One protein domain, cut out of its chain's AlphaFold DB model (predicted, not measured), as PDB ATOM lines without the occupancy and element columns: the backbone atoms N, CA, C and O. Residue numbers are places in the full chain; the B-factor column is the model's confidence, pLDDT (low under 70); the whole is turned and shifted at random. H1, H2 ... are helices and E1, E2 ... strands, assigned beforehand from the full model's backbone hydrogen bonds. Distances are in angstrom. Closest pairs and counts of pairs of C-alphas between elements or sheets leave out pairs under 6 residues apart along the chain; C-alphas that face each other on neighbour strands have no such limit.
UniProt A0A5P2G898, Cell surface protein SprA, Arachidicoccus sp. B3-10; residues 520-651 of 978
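This is residues 520 to 651 of the 978 residues of the protein "Cell surface protein SprA" of Arachidicoccus sp. B3-10 (UniProt A0A5P2G898). Little regular structure is present: a narrow antiparallel sheet of three strands, E2 E1 E4, with E1 and E2 as a hairpin, is joined to a larger part made mostly of loops, in which H1 only grazes the sheet and the short helices H2, H3, H4 and H5 are not on it. The 132 printed residues hold E1 E2 H1 E3 H2 H3 H4 H5 E4 in that order, mixed, with only 44 residues in named elements. The whole is compact, radius of gyration of the C-alphas 15.2 A, spans 42 by 34 by 27 A.

E1, residues 529 to 536, and E2, residues 540 to 542, form a hairpin; N 534 and O 542 are 2.8 A apart, within hydrogen-bond range. H1, residues 557 to 560, only grazes the sheet; the closest C-alphas of E1 and H1, Val 532 and Leu 557, are 6.0 A apart. E3, residues 592 to 594, pairs with no named strand. H2, residues 603 to 609, only just touches H1, with 3 pairs of C-alphas within 8 A, the closest Ile 560 and Leu 608, 6.3 A. H3, residues 615 to 618, is close to H2 but not clearly touching, closest C-alphas Asp 606 and Lys 618, 7.3 A. H4, residues 625 to 628, and H5, residues 631 to 634, only just touch, with 3 pairs within 8 A, only at the corner; the closest C-alphas are Leu 626 and Ala 634, 5.1 A. E4, residues 643 to 649, is antiparallel to E1; N 531 and O 646 are 2.8 A apart. H2 has every O i to N i+4 pair within range; the other helices are too short for one.

E1 runs 22.3 A from C-alpha 529 at (116.610, 146.280, 100.644); E4 runs 18.8 A to C-alpha 649 at (121.982, 146.969, 97.631).

The farthest C-alphas, Ser 614 and Gly 651, are 43.8 A apart. The links E2 to H1 and H1 to E3 are long. The printed part has no cut, and no printed residue is under 70 in pLDDT.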
ATOM      1  N   VAL A 520     125.603 143.086  91.099       84.31
ATOM      2  CA  VAL A 520     126.498 143.366  92.227       84.31
ATOM      3  C   VAL A 520     126.908 142.056  92.875       84.31
ATOM      4  O   VAL A 520     126.087 141.377  93.487       84.31
ATOM      5  N   ALA A 521     128.188 141.714  92.771       83.44
ATOM      6  CA  ALA A 521     128.754 140.567  93.468       83.44
ATOM      7  C   ALA A 521     129.022 140.884  94.950       83.44
ATOM      8  O   ALA A 521     129.310 142.023  95.321       83.44
ATOM      9  N   GLY A 522     128.966 139.854  95.793       85.31
ATOM     10  CA  GLY A 522     129.250 139.958  97.222       85.31
ATOM     11  C   GLY A 522     128.224 140.808  97.970       85.31
ATOM     12  O   GLY A 522     128.597 141.758  98.649       85.31
ATOM     13  N   ILE A 523     126.935 140.509  97.832       88.00
ATOM     14  CA  ILE A 523     125.871 141.292  98.480       88.00
ATOM     15  C   ILE A 523     126.015 141.245 100.008       88.00
ATOM     16  O   ILE A 523     126.102 140.170 100.598       88.00
ATOM     17  N   ASP A 524     126.023 142.420 100.637       86.88
ATOM     18  CA  ASP A 524     125.965 142.576 102.088       86.88
ATOM     19  C   ASP A 524     124.516 142.474 102.589       86.88
ATOM     20  O   ASP A 524     123.638 143.203 102.120       86.88
ATOM     21  N   SER A 525     124.270 141.606 103.573       87.19
ATOM     22  CA  SER A 525     122.925 141.370 104.112       87.19
ATOM     23  C   SER A 525     122.372 142.580 104.867       87.19
ATOM     24  O   SER A 525     121.176 142.842 104.803       87.19
ATOM     25  N   SER A 526     123.228 143.358 105.542       83.38
ATOM     26  CA  SER A 526     122.783 144.478 106.388       83.38
ATOM     27  C   SER A 526     122.203 145.654 105.593       83.38
ATOM     28  O   SER A 526     121.368 146.411 106.089       83.38
ATOM     29  N   SER A 527     122.637 145.792 104.338       79.38
ATOM     30  CA  SER A 527     122.265 146.882 103.434       79.38
ATOM     31  C   SER A 527     121.340 146.424 102.299       79.38
ATOM     32  O   SER A 527     121.093 147.188 101.367       79.38
ATOM     33  N   PHE A 528     120.854 145.182 102.345       89.44
ATOM     34  CA  PHE A 528     119.999 144.605 101.317       89.44
ATOM     35  C   PHE A 528     118.540 145.015 101.532       89.44
ATOM     36  O   PHE A 528     117.889 144.582 102.479       89.44
ATOM     37  N   LYS A 529     118.019 145.869 100.648       91.19
ATOM     38  CA  LYS A 529     116.610 146.280 100.644       91.19
ATOM     39  C   LYS A 529     116.073 146.161  99.233       91.19
ATOM     40  O   LYS A 529     116.430 146.966  98.380       91.19
ATOM     41  N   LEU A 530     115.221 145.179  98.976       93.44
ATOM     42  CA  LEU A 530     114.582 144.985  97.677       93.44
ATOM     43  C   LEU A 530     113.078 144.857  97.839       93.44
ATOM     44  O   LEU A 530     112.590 144.324  98.832       93.44
ATOM     45  N   ASN A 531     112.352 145.351  96.843       95.31
ATOM     46  CA  ASN A 531     110.908 145.259  96.775       95.31
ATOM     47  C   ASN A 531     110.443 145.089  95.322       95.31
ATOM     48  O   ASN A 531     111.151 145.450  94.377       95.31
ATOM     49  N   VAL A 532     109.258 144.513  95.152       96.25
ATOM     50  CA  VAL A 532     108.646 144.246  93.851       96.25
ATOM     51  C   VAL A 532     107.451 145.168  93.674       96.25
ATOM     52  O   VAL A 532     106.618 145.313  94.566       96.25
ATOM     53  N   TYR A 533     107.370 145.797  92.510       96.00
ATOM     54  CA  TYR A 533     106.332 146.755  92.168       96.00
ATOM     55  C   TYR A 533     105.595 146.314  90.909       96.00
ATOM     56  O   TYR A 533     106.180 145.725  90.003       96.00
ATOM     57  N   TYR A 534     104.321 146.674  90.829       95.38
ATOM     58  CA  TYR A 534     103.519 146.623  89.619       95.38
ATOM     59  C   TYR A 534     103.336 148.038  89.066       95.38
ATOM     60  O   TYR A 534     102.939 148.961  89.782       95.38
ATOM     61  N   LYS A 535     103.638 148.222  87.782       94.62
ATOM     62  CA  LYS A 535     103.462 149.471  87.046       94.62
ATOM     63  C   LYS A 535     102.066 149.506  86.434       94.62
ATOM     64  O   LYS A 535     101.831 148.952  85.362       94.62
ATOM     65  N   GLU A 536     101.147 150.186  87.101       91.56
ATOM     66  CA  GLU A 536      99.779 150.346  86.626       91.56
ATOM     67  C   GLU A 536      99.699 151.409  85.512       91.56
ATOM     68  O   GLU A 536     100.246 152.509  85.666       91.56
ATOM     69  N   PRO A 537      99.000 151.136  84.393       86.19
ATOM     70  CA  PRO A 537      98.768 152.128  83.345       86.19
ATOM     71  C   PRO A 537      98.066 153.370  83.894       86.19
ATOM     72  O   PRO A 537      96.956 153.291  84.404       86.19
ATOM     73  N   GLY A 538      98.728 154.526  83.815       85.38
ATOM     74  CA  GLY A 538      98.199 155.793  84.338       85.38
ATOM     75  C   GLY A 538      98.150 155.911  85.871       85.38
ATOM     76  O   GLY A 538      97.928 157.012  86.365       85.38
ATOM     77  N   GLY A 539      98.400 154.827  86.620       82.81
ATOM     78  CA  GLY A 539      98.316 154.764  88.089       82.81
ATOM     79  C   GLY A 539      99.658 154.770  88.832       82.81
ATOM     80  O   GLY A 539      99.678 154.791  90.064       82.81
ATOM     81  N   GLY A 540     100.782 154.766  88.108       90.88
ATOM     82  CA  GLY A 540     102.132 154.776  88.684       90.88
ATOM     83  C   GLY A 540     102.621 153.393  89.134       90.88
ATOM     84  O   GLY A 540     102.096 152.364  88.715       90.88
ATOM     85  N   THR A 541     103.675 153.355  89.954       93.75
ATOM     86  CA  THR A 541     104.247 152.111  90.494       93.75
ATOM     87  C   THR A 541     103.706 151.825  91.894       93.75
ATOM     88  O   THR A 541     103.826 152.642  92.806       93.75
ATOM     89  N   LYS A 542     103.107 150.646  92.083       93.81
ATOM     90  CA  LYS A 542     102.480 150.213  93.341       93.81
ATOM     91  C   LYS A 542     103.167 148.959  93.875       93.81
ATOM     92  O   LYS A 542     103.581 148.113  93.097       93.81
ATOM     93  N   ARG A 543     103.277 148.828  95.202       93.31
ATOM     94  CA  ARG A 543     103.831 147.623  95.864       93.31
ATOM     95  C   ARG A 543     102.838 146.467  95.962       93.31
ATOM     96  O   ARG A 543     103.224 145.379  96.351       93.31
ATOM     97  N   TYR A 544     101.572 146.710  95.647       93.44
ATOM     98  CA  TYR A 544     100.474 145.751  95.709       93.44
ATOM     99  C   TYR A 544      99.755 145.717  94.358       93.44
ATOM    100  O   TYR A 544      99.893 146.642  93.548       93.44
ATOM    101  N   LEU A 545      98.970 144.668  94.119       92.81
ATOM    102  CA  LEU A 545      98.129 144.573  92.928       92.81
ATOM    103  C   LEU A 545      96.887 145.469  93.072       92.81
ATOM    104  O   LEU A 545      96.184 145.350  94.076       92.81
ATOM    105  N   PRO A 546      96.569 146.338  92.092       90.94
ATOM    106  CA  PRO A 546      95.366 147.173  92.137       90.94
ATOM    107  C   PRO A 546      94.068 146.372  92.291       90.94
ATOM    108  O   PRO A 546      93.143 146.827  92.958       90.94
ATOM    109  N   THR A 547      94.013 145.190  91.674       89.19
ATOM    110  CA  THR A 547      92.909 144.236  91.799       89.19
ATOM    111  C   THR A 547      93.475 142.859  92.123       89.19
ATOM    112  O   THR A 547      94.402 142.401  91.458       89.19
ATOM    113  N   SER A 548      92.927 142.213  93.148       90.88
ATOM    114  CA  SER A 548      93.285 140.871  93.615       90.88
ATOM    115  C   SER A 548      92.102 140.250  94.369       90.88
ATOM    116  O   SER A 548      91.052 140.881  94.527       90.88
ATOM    117  N   SER A 549      92.245 138.997  94.799       90.88
ATOM    118  CA  SER A 549      91.288 138.317  95.676       90.88
ATOM    119  C   SER A 549      91.113 139.068  97.001       90.88
ATOM    120  O   SER A 549      92.028 139.752  97.458       90.88
ATOM    121  N   GLU A 550      89.965 138.904  97.663       87.56
ATOM    122  CA  GLU A 550      89.701 139.593  98.936       87.56
ATOM    123  C   GLU A 550      90.733 139.232 100.022       87.56
ATOM    124  O   GLU A 550      91.070 140.073 100.848       87.56
ATOM    125  N   SER A 551      91.301 138.019  99.980       88.06
ATOM    126  CA  SER A 551      92.353 137.576 100.906       88.06
ATOM    127  C   SER A 551      93.709 138.251 100.705       88.06
ATOM    128  O   SER A 551      94.484 138.279 101.647       88.06
ATOM    129  N   THR A 552      94.004 138.783  99.517       89.94
ATOM    130  CA  THR A 552      95.316 139.375  99.172       89.94
ATOM    131  C   THR A 552      95.215 140.854  98.812       89.94
ATOM    132  O   THR A 552      96.098 141.446  98.180       89.94
ATOM    133  N   LYS A 553      94.096 141.484  99.167       91.31
ATOM    134  CA  LYS A 553      93.799 142.870  98.823       91.31
ATOM    135  C   LYS A 553      94.635 143.830  99.663       91.31
ATOM    136  O   LYS A 553      94.517 143.875 100.883       91.31
ATOM    137  N   GLY A 554      95.452 144.640  98.992       88.50
ATOM    138  CA  GLY A 554      96.346 145.604  99.643       88.50
ATOM    139  C   GLY A 554      97.617 144.991 100.240       88.50
ATOM    140  O   GLY A 554      98.426 145.730 100.802       88.50
ATOM    141  N   GLU A 555      97.826 143.679 100.092       92.81
ATOM    142  CA  GLU A 555      99.071 143.020 100.484       92.81
ATOM    143  C   GLU A 555     100.214 143.361  99.520       92.81
ATOM    144  O   GLU A 555     100.016 143.553  98.317       92.81
ATOM    145  N   SER A 556     101.436 143.430 100.051       94.38
ATOM    146  CA  SER A 556     102.640 143.623  99.241       94.38
ATOM    147  C   SER A 556     102.838 142.441  98.290       94.38
ATOM    148  O   SER A 556     102.644 141.287  98.668       94.38
ATOM    149  N   LEU A 557     103.312 142.709  97.072       94.88
ATOM    150  CA  LEU A 557     103.689 141.685  96.098       94.88
ATOM    151  C   LEU A 557     104.732 140.726  96.669       94.88
ATOM    152  O   LEU A 557     104.680 139.541  96.376       94.88
ATOM    153  N   LEU A 558     105.649 141.204  97.513       95.19
ATOM    154  CA  LEU A 558     106.598 140.317  98.185       95.19
ATOM    155  C   LEU A 558     105.893 139.279  99.062       95.19
ATOM    156  O   LEU A 558     106.219 138.097  98.984       95.19
ATOM    157  N   THR A 559     104.908 139.706  99.850       93.75
ATOM    158  CA  THR A 559     104.126 138.829 100.727       93.75
ATOM    159  C   THR A 559     103.309 137.834  99.903       93.75
ATOM    160  O   THR A 559     103.402 136.632 100.143       93.75
ATOM    161  N   ILE A 560     102.609 138.310  98.863       94.31
ATOM    162  CA  ILE A 560     101.838 137.465  97.931       94.31
ATOM    163  C   ILE A 560     102.731 136.382  97.307       94.31
ATOM    164  O   ILE A 560     102.327 135.229  97.204       94.31
ATOM    165  N   LEU A 561     103.960 136.733  96.918       94.75
ATOM    166  CA  LEU A 561     104.927 135.828  96.286       94.75
ATOM    167  C   LEU A 561     105.733 134.981  97.279       94.75
ATOM    168  O   LEU A 561     106.680 134.306  96.872       94.75
ATOM    169  N   ASN A 562     105.375 135.005  98.565       93.00
ATOM    170  CA  ASN A 562     106.085 134.332  99.657       93.00
ATOM    171  C   ASN A 562     107.554 134.763  99.834       93.00
ATOM    172  O   ASN A 562     108.329 134.022 100.438       93.00
ATOM    173  N   ALA A 563     107.938 135.927  99.306       94.19
ATOM    174  CA  ALA A 563     109.290 136.481  99.348       94.19
ATOM    175  C   ALA A 563     109.552 137.413 100.550       94.19
ATOM    176  O   ALA A 563     110.680 137.866 100.707       94.19
ATOM    177  N   ASP A 564     108.530 137.706 101.357       94.38
ATOM    178  CA  ASP A 564     108.597 138.460 102.620       94.38
ATOM    179  C   ASP A 564     107.762 137.719 103.670       94.38
ATOM    180  O   ASP A 564     106.532 137.838 103.719       94.38
ATOM    181  N   ARG A 565     108.424 136.859 104.442       91.81
ATOM    182  CA  ARG A 565     107.826 136.086 105.542       91.81
ATOM    183  C   ARG A 565     108.601 136.242 106.835       91.81
ATOM    184  O   ARG A 565     108.086 135.858 107.888       91.81
ATOM    185  N   LEU A 566     109.843 136.698 106.742       91.69
ATOM    186  CA  LEU A 566     110.779 136.763 107.839       91.69
ATOM    187  C   LEU A 566     111.144 138.218 108.111       91.69
ATOM    188  O   LEU A 566     111.156 139.051 107.216       91.69
ATOM    189  N   ASN A 567     111.499 138.509 109.354       88.19
ATOM    190  CA  ASN A 567     112.123 139.781 109.685       88.19
ATOM    191  C   ASN A 567     113.653 139.676 109.574       88.19
ATOM    192  O   ASN A 567     114.218 138.601 109.365       88.19
ATOM    193  N   SER A 568     114.349 140.785 109.815       82.06
ATOM    194  CA  SER A 568     115.822 140.848 109.867       82.06
ATOM    195  C   SER A 568     116.515 139.882 110.850       82.06
ATOM    196  O   SER A 568     117.725 139.686 110.749       82.06
ATOM    197  N   LEU A 569     115.778 139.277 111.789       84.50
ATOM    198  CA  LEU A 569     116.254 138.245 112.723       84.50
ATOM    199  C   LEU A 569     115.835 136.825 112.296       84.50
ATOM    200  O   LEU A 569     115.844 135.913 113.122       84.50
ATOM    201  N   GLU A 570     115.411 136.646 111.042       86.12
ATOM    202  CA  GLU A 570     114.930 135.384 110.460       86.12
ATOM    203  C   GLU A 570     113.722 134.770 111.201       86.12
ATOM    204  O   GLU A 570     113.425 133.580 111.075       86.12
ATOM    205  N   SER A 571     112.997 135.575 111.985       87.38
ATOM    206  CA  SER A 571     111.777 135.144 112.679       87.38
ATOM    207  C   SER A 571     110.566 135.280 111.752       87.38
ATOM    208  O   SER A 571     110.543 136.239 110.986       87.38
ATOM    209  N   PRO A 572     109.551 134.389 111.823       87.94
ATOM    210  CA  PRO A 572     108.420 134.323 110.889       87.94
ATOM    211  C   PRO A 572     107.422 135.475 111.083       87.94
ATOM    212  O   PRO A 572     106.303 135.290 111.563       87.94
ATOM    213  N   GLN A 573     107.861 136.680 110.748       89.69
ATOM    214  CA  GLN A 573     107.094 137.909 110.777       89.69
ATOM    215  C   GLN A 573     107.508 138.771 109.574       89.69
ATOM    216  O   GLN A 573     108.642 139.241 109.572       89.69
ATOM    217  N   PRO A 574     106.615 139.013 108.598       89.38
ATOM    218  CA  PRO A 574     106.905 139.879 107.456       89.38
ATOM    219  C   PRO A 574     107.267 141.303 107.895       89.38
ATOM    220  O   PRO A 574     106.612 141.860 108.787       89.38
ATOM    221  N   ASP A 575     108.272 141.905 107.265       89.88
ATOM    222  CA  ASP A 575     108.744 143.266 107.568       89.88
ATOM    223  C   ASP A 575     108.682 144.233 106.368       89.88
ATOM    224  O   ASP A 575     109.051 145.410 106.474       89.88
ATOM    225  N   GLY A 576     108.133 143.774 105.241       89.81
ATOM    226  CA  GLY A 576     107.972 144.564 104.025       89.81
ATOM    227  C   GLY A 576     109.221 144.605 103.142       89.81
ATOM    228  O   GLY A 576     109.247 145.400 102.189       89.81
ATOM    229  N   GLN A 577     110.251 143.811 103.449       91.25
ATOM    230  CA  GLN A 577     111.469 143.654 102.655       91.25
ATOM    231  C   GLN A 577     111.606 142.230 102.122       91.25
ATOM    232  O   GLN A 577     111.019 141.286 102.630       91.25
ATOM    233  N   TYR A 578     112.383 142.077 101.055       95.00
ATOM    234  CA  TYR A 578     112.698 140.757 100.522       95.00
ATOM    235  C   TYR A 578     113.551 139.954 101.519       95.00
ATOM    236  O   TYR A 578     114.624 140.414 101.917       95.00
ATOM    237  N   ASP A 579     113.118 138.738 101.851       93.94
ATOM    238  CA  ASP A 579     113.800 137.835 102.781       93.94
ATOM    239  C   ASP A 579     115.213 137.493 102.275       93.94
ATOM    240  O   ASP A 579     115.385 136.850 101.231       93.94
ATOM    241  N   TYR A 580     116.249 137.867 103.029       93.12
ATOM    242  CA  TYR A 580     117.637 137.522 102.712       93.12
ATOM    243  C   TYR A 580     118.013 136.168 103.328       93.12
ATOM    244  O   TYR A 580     118.382 136.089 104.495       93.12
ATOM    245  N   LEU A 581     117.967 135.090 102.539       93.19
ATOM    246  CA  LEU A 581     118.417 133.758 102.948       93.19
ATOM    247  C   LEU A 581     119.512 133.258 102.006       93.19
ATOM    248  O   LEU A 581     119.260 132.915 100.844       93.19
ATOM    249  N   ASN A 582     120.738 133.197 102.527       92.25
ATOM    250  CA  ASN A 582     121.917 132.797 101.766       92.25
ATOM    251  C   ASN A 582     121.785 131.358 101.237       92.25
ATOM    252  O   ASN A 582     121.527 130.422 101.993       92.25
ATOM    253  N   GLY A 583     121.974 131.188  99.928       90.62
ATOM    254  CA  GLY A 583     121.896 129.897  99.242       90.62
ATOM    255  C   GLY A 583     120.476 129.470  98.862       90.62
ATOM    256  O   GLY A 583     120.326 128.463  98.168       90.62
ATOM    257  N   TYR A 584     119.455 130.226  99.277       93.19
ATOM    258  CA  TYR A 584     118.050 129.961  98.969       93.19
ATOM    259  C   TYR A 584     117.424 131.110  98.188       93.19
ATOM    260  O   TYR A 584     117.250 130.983  96.983       93.19
ATOM    261  N   THR A 585     117.101 132.225  98.846       94.81
ATOM    262  CA  THR A 585     116.454 133.380  98.205       94.81
ATOM    263  C   THR A 585     117.472 134.381  97.664       94.81
ATOM    264  O   THR A 585     117.135 135.157  96.770       94.81
ATOM    265  N   VAL A 586     118.718 134.343  98.159       94.94
ATOM    266  CA  VAL A 586     119.831 135.184  97.697       94.94
ATOM    267  C   VAL A 586     121.104 134.350  97.519       94.94
ATOM    268  O   VAL A 586     121.495 133.579  98.396       94.94
ATOM    269  N   LEU A 587     121.777 134.534  96.383       94.00
ATOM    270  CA  LEU A 587     123.113 134.016  96.081       94.00
ATOM    271  C   LEU A 587     124.109 135.191  96.116       94.00
ATOM    272  O   LEU A 587     124.330 135.836  95.086       94.00
ATOM    273  N   PRO A 588     124.693 135.520  97.284       92.00
ATOM    274  CA  PRO A 588     125.406 136.782  97.473       92.00
ATOM    275  C   PRO A 588     126.672 136.899  96.635       92.00
ATOM    276  O   PRO A 588     126.922 137.955  96.064       92.00
ATOM    277  N   ASN A 589     127.447 135.820  96.505       89.94
ATOM    278  CA  ASN A 589     128.695 135.834  95.737       89.94
ATOM    279  C   ASN A 589     128.442 136.083  94.244       89.94
ATOM    280  O   ASN A 589     129.204 136.794  93.600       89.94
ATOM    281  N   GLN A 590     127.353 135.528  93.709       89.88
ATOM    282  CA  GLN A 590     126.948 135.682  92.312       89.88
ATOM    283  C   GLN A 590     126.087 136.923  92.063       89.88
ATOM    284  O   GLN A 590     125.809 137.226  90.904       89.88
ATOM    285  N   GLY A 591     125.637 137.607  93.117       91.88
ATOM    286  CA  GLY A 591     124.792 138.784  92.995       91.88
ATOM    287  C   GLY A 591     123.385 138.492  92.486       91.88
ATOM    288  O   GLY A 591     122.886 139.247  91.657       91.88
ATOM    289  N   ARG A 592     122.758 137.380  92.895       94.50
ATOM    290  CA  ARG A 592     121.454 136.952  92.352       94.50
ATOM    291  C   ARG A 592     120.406 136.769  93.436       94.50
ATOM    292  O   ARG A 592     120.739 136.388  94.555       94.50
ATOM    293  N   ILE A 593     119.144 136.971  93.076       96.12
ATOM    294  CA  ILE A 593     117.985 136.629  93.910       96.12
ATOM    295  C   ILE A 593     117.157 135.538  93.246       96.12
ATOM    296  O   ILE A 593     117.156 135.423  92.021       96.12
ATOM    297  N   ILE A 594     116.461 134.747  94.055       97.38
ATOM    298  CA  ILE A 594     115.616 133.632  93.629       97.38
ATOM    299  C   ILE A 594     114.278 133.746  94.348       97.38
ATOM    300  O   ILE A 594     114.233 133.598  95.573       97.38
ATOM    301  N   PHE A 595     113.191 133.959  93.605       97.38
ATOM    302  CA  PHE A 595     111.863 133.932  94.213       97.38
ATOM    303  C   PHE A 595     111.548 132.524  94.743       97.38
ATOM    304  O   PHE A 595     111.860 131.531  94.080       97.38
ATOM    305  N   PRO A 596     110.879 132.402  95.901       95.25
ATOM    306  CA  PRO A 596     110.544 131.110  96.504       95.25
ATOM    307  C   PRO A 596     109.411 130.364  95.778       95.25
ATOM    308  O   PRO A 596     108.933 129.341  96.262       95.25
ATOM    309  N   VAL A 597     109.005 130.852  94.606       96.19
ATOM    310  CA  VAL A 597     108.060 130.225  93.679       96.19
ATOM    311  C   VAL A 597     108.664 130.211  92.268       96.19
ATOM    312  O   VAL A 597     109.494 131.068  91.951       96.19
ATOM    313  N   LEU A 598     108.306 129.231  91.434       95.56
ATOM    314  CA  LEU A 598     108.893 129.042  90.098       95.56
ATOM    315  C   LEU A 598     108.396 130.041  89.058       95.56
ATOM    316  O   LEU A 598     109.170 130.465  88.198       95.56
ATOM    317  N   GLU A 599     107.122 130.404  89.128       96.38
ATOM    318  CA  GLU A 599     106.455 131.268  88.160       96.38
ATOM    319  C   GLU A 599     105.807 132.470  88.861       96.38
ATOM    320  O   GLU A 599     104.586 132.640  88.791       96.38
ATOM    321  N   PRO A 600     106.606 133.331  89.536       96.19
ATOM    322  CA  PRO A 600     106.102 134.425  90.368       96.19
ATOM    323  C   PRO A 600     105.184 135.409  89.641       96.19
ATOM    324  O   PRO A 600     104.406 136.087  90.293       96.19
ATOM    325  N   PHE A 601     105.241 135.509  88.312       96.31
ATOM    326  CA  PHE A 601     104.368 136.403  87.536       96.31
ATOM    327  C   PHE A 601     103.421 135.645  86.599       96.31
ATOM    328  O   PHE A 601     102.726 136.265  85.800       96.31
ATOM    329  N   GLY A 602     103.414 134.314  86.672       95.12
ATOM    330  CA  GLY A 602     102.645 133.415  85.815       95.12
ATOM    331  C   GLY A 602     101.655 132.596  86.634       95.12
ATOM    332  O   GLY A 602     100.816 133.156  87.341       95.12
ATOM    333  N   HIS A 603     101.761 131.268  86.547       94.25
ATOM    334  CA  HIS A 603     100.830 130.351  87.206       94.25
ATOM    335  C   HIS A 603     100.765 130.547  88.732       94.25
ATOM    336  O   HIS A 603      99.681 130.509  89.316       94.25
ATOM    337  N   ASP A 604     101.903 130.784  89.395       95.50
ATOM    338  CA  ASP A 604     101.910 130.923  90.853       95.50
ATOM    339  C   ASP A 604     101.157 132.180  91.297       95.50
ATOM    340  O   ASP A 604     100.372 132.113  92.242       95.50
ATOM    341  N   LEU A 605     101.296 133.293  90.567       95.19
ATOM    342  CA  LEU A 605     100.549 134.519  90.854       95.19
ATOM    343  C   LEU A 605      99.038 134.328  90.711       95.19
ATOM    344  O   LEU A 605      98.285 134.851  91.529       95.19
ATOM    345  N   ASP A 606      98.593 133.577  89.701       94.06
ATOM    346  CA  ASP A 606      97.173 133.250  89.516       94.06
ATOM    347  C   ASP A 606      96.623 132.540  90.761       94.06
ATOM    348  O   ASP A 606      95.639 132.979  91.362       94.06
ATOM    349  N   SER A 607      97.333 131.507  91.228       92.75
ATOM    350  CA  SER A 607      96.928 130.743  92.412       92.75
ATOM    351  C   SER A 607      96.967 131.566  93.708       92.75
ATOM    352  O   SER A 607      96.060 131.459  94.535       92.75
ATOM    353  N   LEU A 608      97.985 132.414  93.878       93.38
ATOM    354  CA  LEU A 608      98.229 133.150  95.119       93.38
ATOM    355  C   LEU A 608      97.381 134.421  95.223       93.38
ATOM    356  O   LEU A 608      96.908 134.745  96.306       93.38
ATOM    357  N   ALA A 609      97.159 135.138  94.118       93.50
ATOM    358  CA  ALA A 609      96.543 136.463  94.141       93.50
ATOM    359  C   ALA A 609      95.125 136.528  93.561       93.50
ATOM    360  O   ALA A 609      94.394 137.453  93.909       93.50
ATOM    361  N   PHE A 610      94.722 135.592  92.695       94.00
ATOM    362  CA  PHE A 610      93.485 135.699  91.904       94.00
ATOM    363  C   PHE A 610      92.481 134.565  92.146       94.00
ATOM    364  O   PHE A 610      91.513 134.418  91.394       94.00
ATOM    365  N   THR A 611      92.639 133.799  93.228       90.56
ATOM    366  CA  THR A 611      91.652 132.783  93.620       90.56
ATOM    367  C   THR A 611      90.264 133.419  93.797       90.56
ATOM    368  O   THR A 611      90.079 134.335  94.594       90.56
ATOM    369  N   GLY A 612      89.278 132.935  93.033       86.62
ATOM    370  CA  GLY A 612      87.897 133.441  93.056       86.62
ATOM    371  C   GLY A 612      87.640 134.723  92.246       86.62
ATOM    372  O   GLY A 612      86.519 135.225  92.273       86.62
ATOM    373  N   VAL A 613      88.634 135.244  91.516       90.12
ATOM    374  CA  VAL A 613      88.501 136.418  90.631       90.12
ATOM    375  C   VAL A 613      88.158 135.976  89.199       90.12
ATOM    376  O   VAL A 613      88.596 134.922  88.739       90.12
ATOM    377  N   SER A 614      87.368 136.772  88.468       89.62
ATOM    378  CA  SER A 614      86.990 136.483  87.076       89.62
ATOM    379  C   SER A 614      88.196 136.459  86.126       89.62
ATOM    380  O   SER A 614      89.115 137.270  86.260       89.62
ATOM    381  N   SER A 615      88.151 135.584  85.114       86.12
ATOM    382  CA  SER A 615      89.205 135.409  84.098       86.12
ATOM    383  C   SER A 615      89.623 136.708  83.412       86.12
ATOM    384  O   SER A 615      90.814 136.932  83.213       86.12
ATOM    385  N   ASP A 616      88.654 137.571  83.117       85.69
ATOM    386  CA  ASP A 616      88.859 138.790  82.327       85.69
ATOM    387  C   ASP A 616      89.671 139.847  83.083       85.69
ATOM    388  O   ASP A 616      90.327 140.688  82.483       85.69
ATOM    389  N   VAL A 617      89.645 139.794  84.416       85.38
ATOM    390  CA  VAL A 617      90.383 140.724  85.277       85.38
ATOM    391  C   VAL A 617      91.800 140.213  85.503       85.38
ATOM    392  O   VAL A 617      92.761 140.973  85.424       85.38
ATOM    393  N   LYS A 618      91.960 138.910  85.762       87.75
ATOM    394  CA  LYS A 618      93.290 138.335  85.996       87.75
ATOM    395  C   LYS A 618      94.156 138.319  84.732       87.75
ATOM    396  O   LYS A 618      95.378 138.417  84.840       87.75
ATOM    397  N   SER A 619      93.555 138.268  83.539       86.81
ATOM    398  CA  SER A 619      94.284 138.309  82.266       86.81
ATOM    399  C   SER A 619      95.058 139.604  82.016       86.81
ATOM    400  O   SER A 619      95.867 139.619  81.101       86.81
ATOM    401  N   ASP A 620      94.865 140.660  82.809       87.75
ATOM    402  CA  ASP A 620      95.659 141.896  82.723       87.75
ATOM    403  C   ASP A 620      96.946 141.855  83.574       87.75
ATOM    404  O   ASP A 620      97.809 142.734  83.462       87.75
ATOM    405  N   TYR A 621      97.082 140.843  84.441       91.50
ATOM    406  CA  TYR A 621      98.173 140.720  85.412       91.50
ATOM    407  C   TYR A 621      99.046 139.479  85.193       91.50
ATOM    408  O   TYR A 621     100.253 139.547  85.431       91.50
ATOM    409  N   ILE A 622      98.475 138.356  84.749       94.50
ATOM    410  CA  ILE A 622      99.220 137.101  84.555       94.50
ATOM    411  C   ILE A 622     100.094 137.183  83.301       94.50
ATOM    412  O   ILE A 622      99.599 137.310  82.183       94.50
ATOM    413  N   TYR A 623     101.406 137.051  83.478       95.12
ATOM    414  CA  TYR A 623     102.409 137.134  82.422       95.12
ATOM    415  C   TYR A 623     102.930 135.743  82.017       95.12
ATOM    416  O   TYR A 623     104.119 135.445  82.123       95.12
ATOM    417  N   SER A 624     102.047 134.874  81.513       93.56
ATOM    418  CA  SER A 624     102.401 133.496  81.114       93.56
ATOM    419  C   SER A 624     103.466 133.433  80.014       93.56
ATOM    420  O   SER A 624     104.329 132.557  80.034       93.56
ATOM    421  N   ALA A 625     103.472 134.401  79.087       93.31
ATOM    422  CA  ALA A 625     104.455 134.457  78.001       93.31
ATOM    423  C   ALA A 625     105.909 134.508  78.508       93.31
ATOM    424  O   ALA A 625     106.799 134.026  77.810       93.31
ATOM    425  N   LEU A 626     106.155 135.013  79.723       94.56
ATOM    426  CA  LEU A 626     107.476 134.992  80.357       94.56
ATOM    427  C   LEU A 626     108.009 133.565  80.583       94.56
ATOM    428  O   LEU A 626     109.219 133.349  80.554       94.56
ATOM    429  N   TYR A 627     107.116 132.593  80.791       95.31
ATOM    430  CA  TYR A 627     107.461 131.208  81.121       95.31
ATOM    431  C   TYR A 627     107.292 130.245  79.942       95.31
ATOM    432  O   TYR A 627     108.086 129.303  79.814       95.31
ATOM    433  N   ASP A 628     106.338 130.532  79.053       92.50
ATOM    434  CA  ASP A 628     105.953 129.674  77.925       92.50
ATOM    435  C   ASP A 628     106.556 130.103  76.578       92.50
ATOM    436  O   ASP A 628     106.402 129.406  75.578       92.50
ATOM    437  N   SER A 629     107.265 131.233  76.520       92.62
ATOM    438  CA  SER A 629     107.966 131.696  75.317       92.62
ATOM    439  C   SER A 629     109.428 132.033  75.608       92.62
ATOM    440  O   SER A 629     109.834 132.171  76.761       92.62
ATOM    441  N   ILE A 630     110.249 132.150  74.563       91.62
ATOM    442  CA  ILE A 630     111.628 132.627  74.725       91.62
ATOM    443  C   ILE A 630     111.637 134.091  75.185       91.62
ATOM    444  O   ILE A 630     110.765 134.872  74.800       91.62
ATOM    445  N   LYS A 631     112.662 134.479  75.953       90.88
ATOM    446  CA  LYS A 631     112.782 135.807  76.576       90.88
ATOM    447  C   LYS A 631     112.530 136.966  75.605       90.88
ATOM    448  O   LYS A 631     111.787 137.891  75.917       90.88
ATOM    449  N   SER A 632     113.091 136.880  74.399       88.94
ATOM    450  CA  SER A 632     112.939 137.908  73.366       88.94
ATOM    451  C   SER A 632     111.511 138.047  72.833       88.94
ATOM    452  O   SER A 632     111.112 139.151  72.478       88.94
ATOM    453  N   ILE A 633     110.729 136.961  72.786       89.94
ATOM    454  CA  ILE A 633     109.307 137.010  72.422       89.94
ATOM    455  C   ILE A 633     108.507 137.580  73.589       89.94
ATOM    456  O   ILE A 633     107.717 138.495  73.368       89.94
ATOM    457  N   ALA A 634     108.748 137.114  74.819       90.12
ATOM    458  CA  ALA A 634     108.080 137.625  76.015       90.12
ATOM    459  C   ALA A 634     108.193 139.156  76.110       90.12
ATOM    460  O   ALA A 634     107.185 139.840  76.237       90.12
ATOM    461  N   GLN A 635     109.389 139.707  75.894       91.12
ATOM    462  CA  GLN A 635     109.659 141.150  75.914       91.12
ATOM    463  C   GLN A 635     108.795 141.992  74.964       91.12
ATOM    464  O   GLN A 635     108.564 143.172  75.231       91.12
ATOM    465  N   THR A 636     108.277 141.404  73.882       89.88
ATOM    466  CA  THR A 636     107.365 142.105  72.962       89.88
ATOM    467  C   THR A 636     105.960 142.306  73.543       89.88
ATOM    468  O   THR A 636     105.233 143.194  73.098       89.88
ATOM    469  N   TYR A 637     105.586 141.552  74.583       89.44
ATOM    470  CA  TYR A 637     104.310 141.656  75.294       89.44
ATOM    471  C   TYR A 637     104.341 142.770  76.354       89.44
ATOM    472  O   TYR A 637     104.180 142.544  77.555       89.44
ATOM    473  N   THR A 638     104.507 144.015  75.907       85.88
ATOM    474  CA  THR A 638     104.633 145.206  76.772       85.88
ATOM    475  C   THR A 638     103.439 145.439  77.702       85.88
ATOM    476  O   THR A 638     103.590 146.046  78.761       85.88
ATOM    477  N   ASN A 639     102.252 144.938  77.344       87.25
ATOM    478  CA  ASN A 639     101.056 145.029  78.185       87.25
ATOM    479  C   ASN A 639     101.185 144.231  79.489       87.25
ATOM    480  O   ASN A 639     100.593 144.624  80.487       87.25
ATOM    481  N   TYR A 640     101.981 143.163  79.488       88.56
ATOM    482  CA  TYR A 640     102.190 142.279  80.636       88.56
ATOM    483  C   TYR A 640     103.500 142.564  81.367       88.56
ATOM    484  O   TYR A 640     103.612 142.317  82.568       88.56
ATOM    485  N   ASN A 641     104.483 143.131  80.662       91.19
ATOM    486  CA  ASN A 641     105.768 143.515  81.231       91.19
ATOM    487  C   ASN A 641     105.658 144.763  82.132       91.19
ATOM    488  O   ASN A 641     106.055 145.873  81.772       91.19
ATOM    489  N   ARG A 642     105.046 144.580  83.303       93.25
ATOM    490  CA  ARG A 642     104.719 145.643  84.266       93.25
ATOM    491  C   ARG A 642     105.286 145.395  85.658       93.25
ATOM    492  O   ARG A 642     105.089 146.224  86.540       93.25
ATOM    493  N   TYR A 643     105.992 144.290  85.861       95.62
ATOM    494  CA  TYR A 643     106.624 143.966  87.133       95.62
ATOM    495  C   TYR A 643     108.035 144.553  87.179       95.62
ATOM    496  O   TYR A 643     108.825 144.377  86.252       95.62
ATOM    497  N   LEU A 644     108.346 145.263  88.259       95.81
ATOM    498  CA  LEU A 644     109.622 145.935  88.480       95.81
ATOM    499  C   LEU A 644     110.240 145.464  89.795       95.81
ATOM    500  O   LEU A 644     109.559 145.380  90.814       95.81
ATOM    501  N   LEU A 645     111.541 145.225  89.788       95.19
ATOM    502  CA  LEU A 645     112.360 145.025  90.970       95.19
ATOM    503  C   LEU A 645     113.060 146.338  91.294       95.19
ATOM    504  O   LEU A 645     113.860 146.828  90.493       95.19
ATOM    505  N   MET A 646     112.772 146.903  92.464       94.75
ATOM    506  CA  MET A 646     113.398 148.147  92.898       94.75
ATOM    507  C   MET A 646     113.928 148.046  94.320       94.75
ATOM    508  O   MET A 646     113.295 147.460  95.196       94.75
ATOM    509  N   GLY A 647     115.065 148.682  94.574       90.38
ATOM    510  CA  GLY A 647     115.604 148.784  95.922       90.38
ATOM    511  C   GLY A 647     117.051 149.241  95.949       90.38
ATOM    512  O   GLY A 647     117.552 149.788  94.972       90.38
ATOM    513  N   THR A 648     117.717 149.039  97.074       87.81
ATOM    514  CA  THR A 648     119.099 149.449  97.310       87.81
ATOM    515  C   THR A 648     119.896 148.263  97.814       87.81
ATOM    516  O   THR A 648     119.480 147.597  98.763       87.81
ATOM    517  N   ILE A 649     121.051 148.017  97.204       86.50
ATOM    518  CA  ILE A 649     121.982 146.969  97.631       86.50
ATOM    519  C   ILE A 649     123.392 147.528  97.760       86.50
ATOM    520  O   ILE A 649     123.707 148.602  97.241       86.50
ATOM    521  N   LYS A 650     124.252 146.791  98.459       80.56
ATOM    522  CA  LYS A 650     125.654 147.145  98.674       80.56
ATOM    523  C   LYS A 650     126.520 145.893  98.533       80.56
ATOM    524  O   LYS A 650     126.161 144.844  99.062       80.56
ATOM    525  N   GLY A 651     127.640 146.008  97.823       75.31
ATOM    526  CA  GLY A 651     128.663 144.960  97.763       75.31
ATOM    527  C   GLY A 651     129.571 144.963  99.002       75.31
ATOM    528  O   GLY A 651     129.676 145.967  99.707       75.31
TER     529      GLY A 651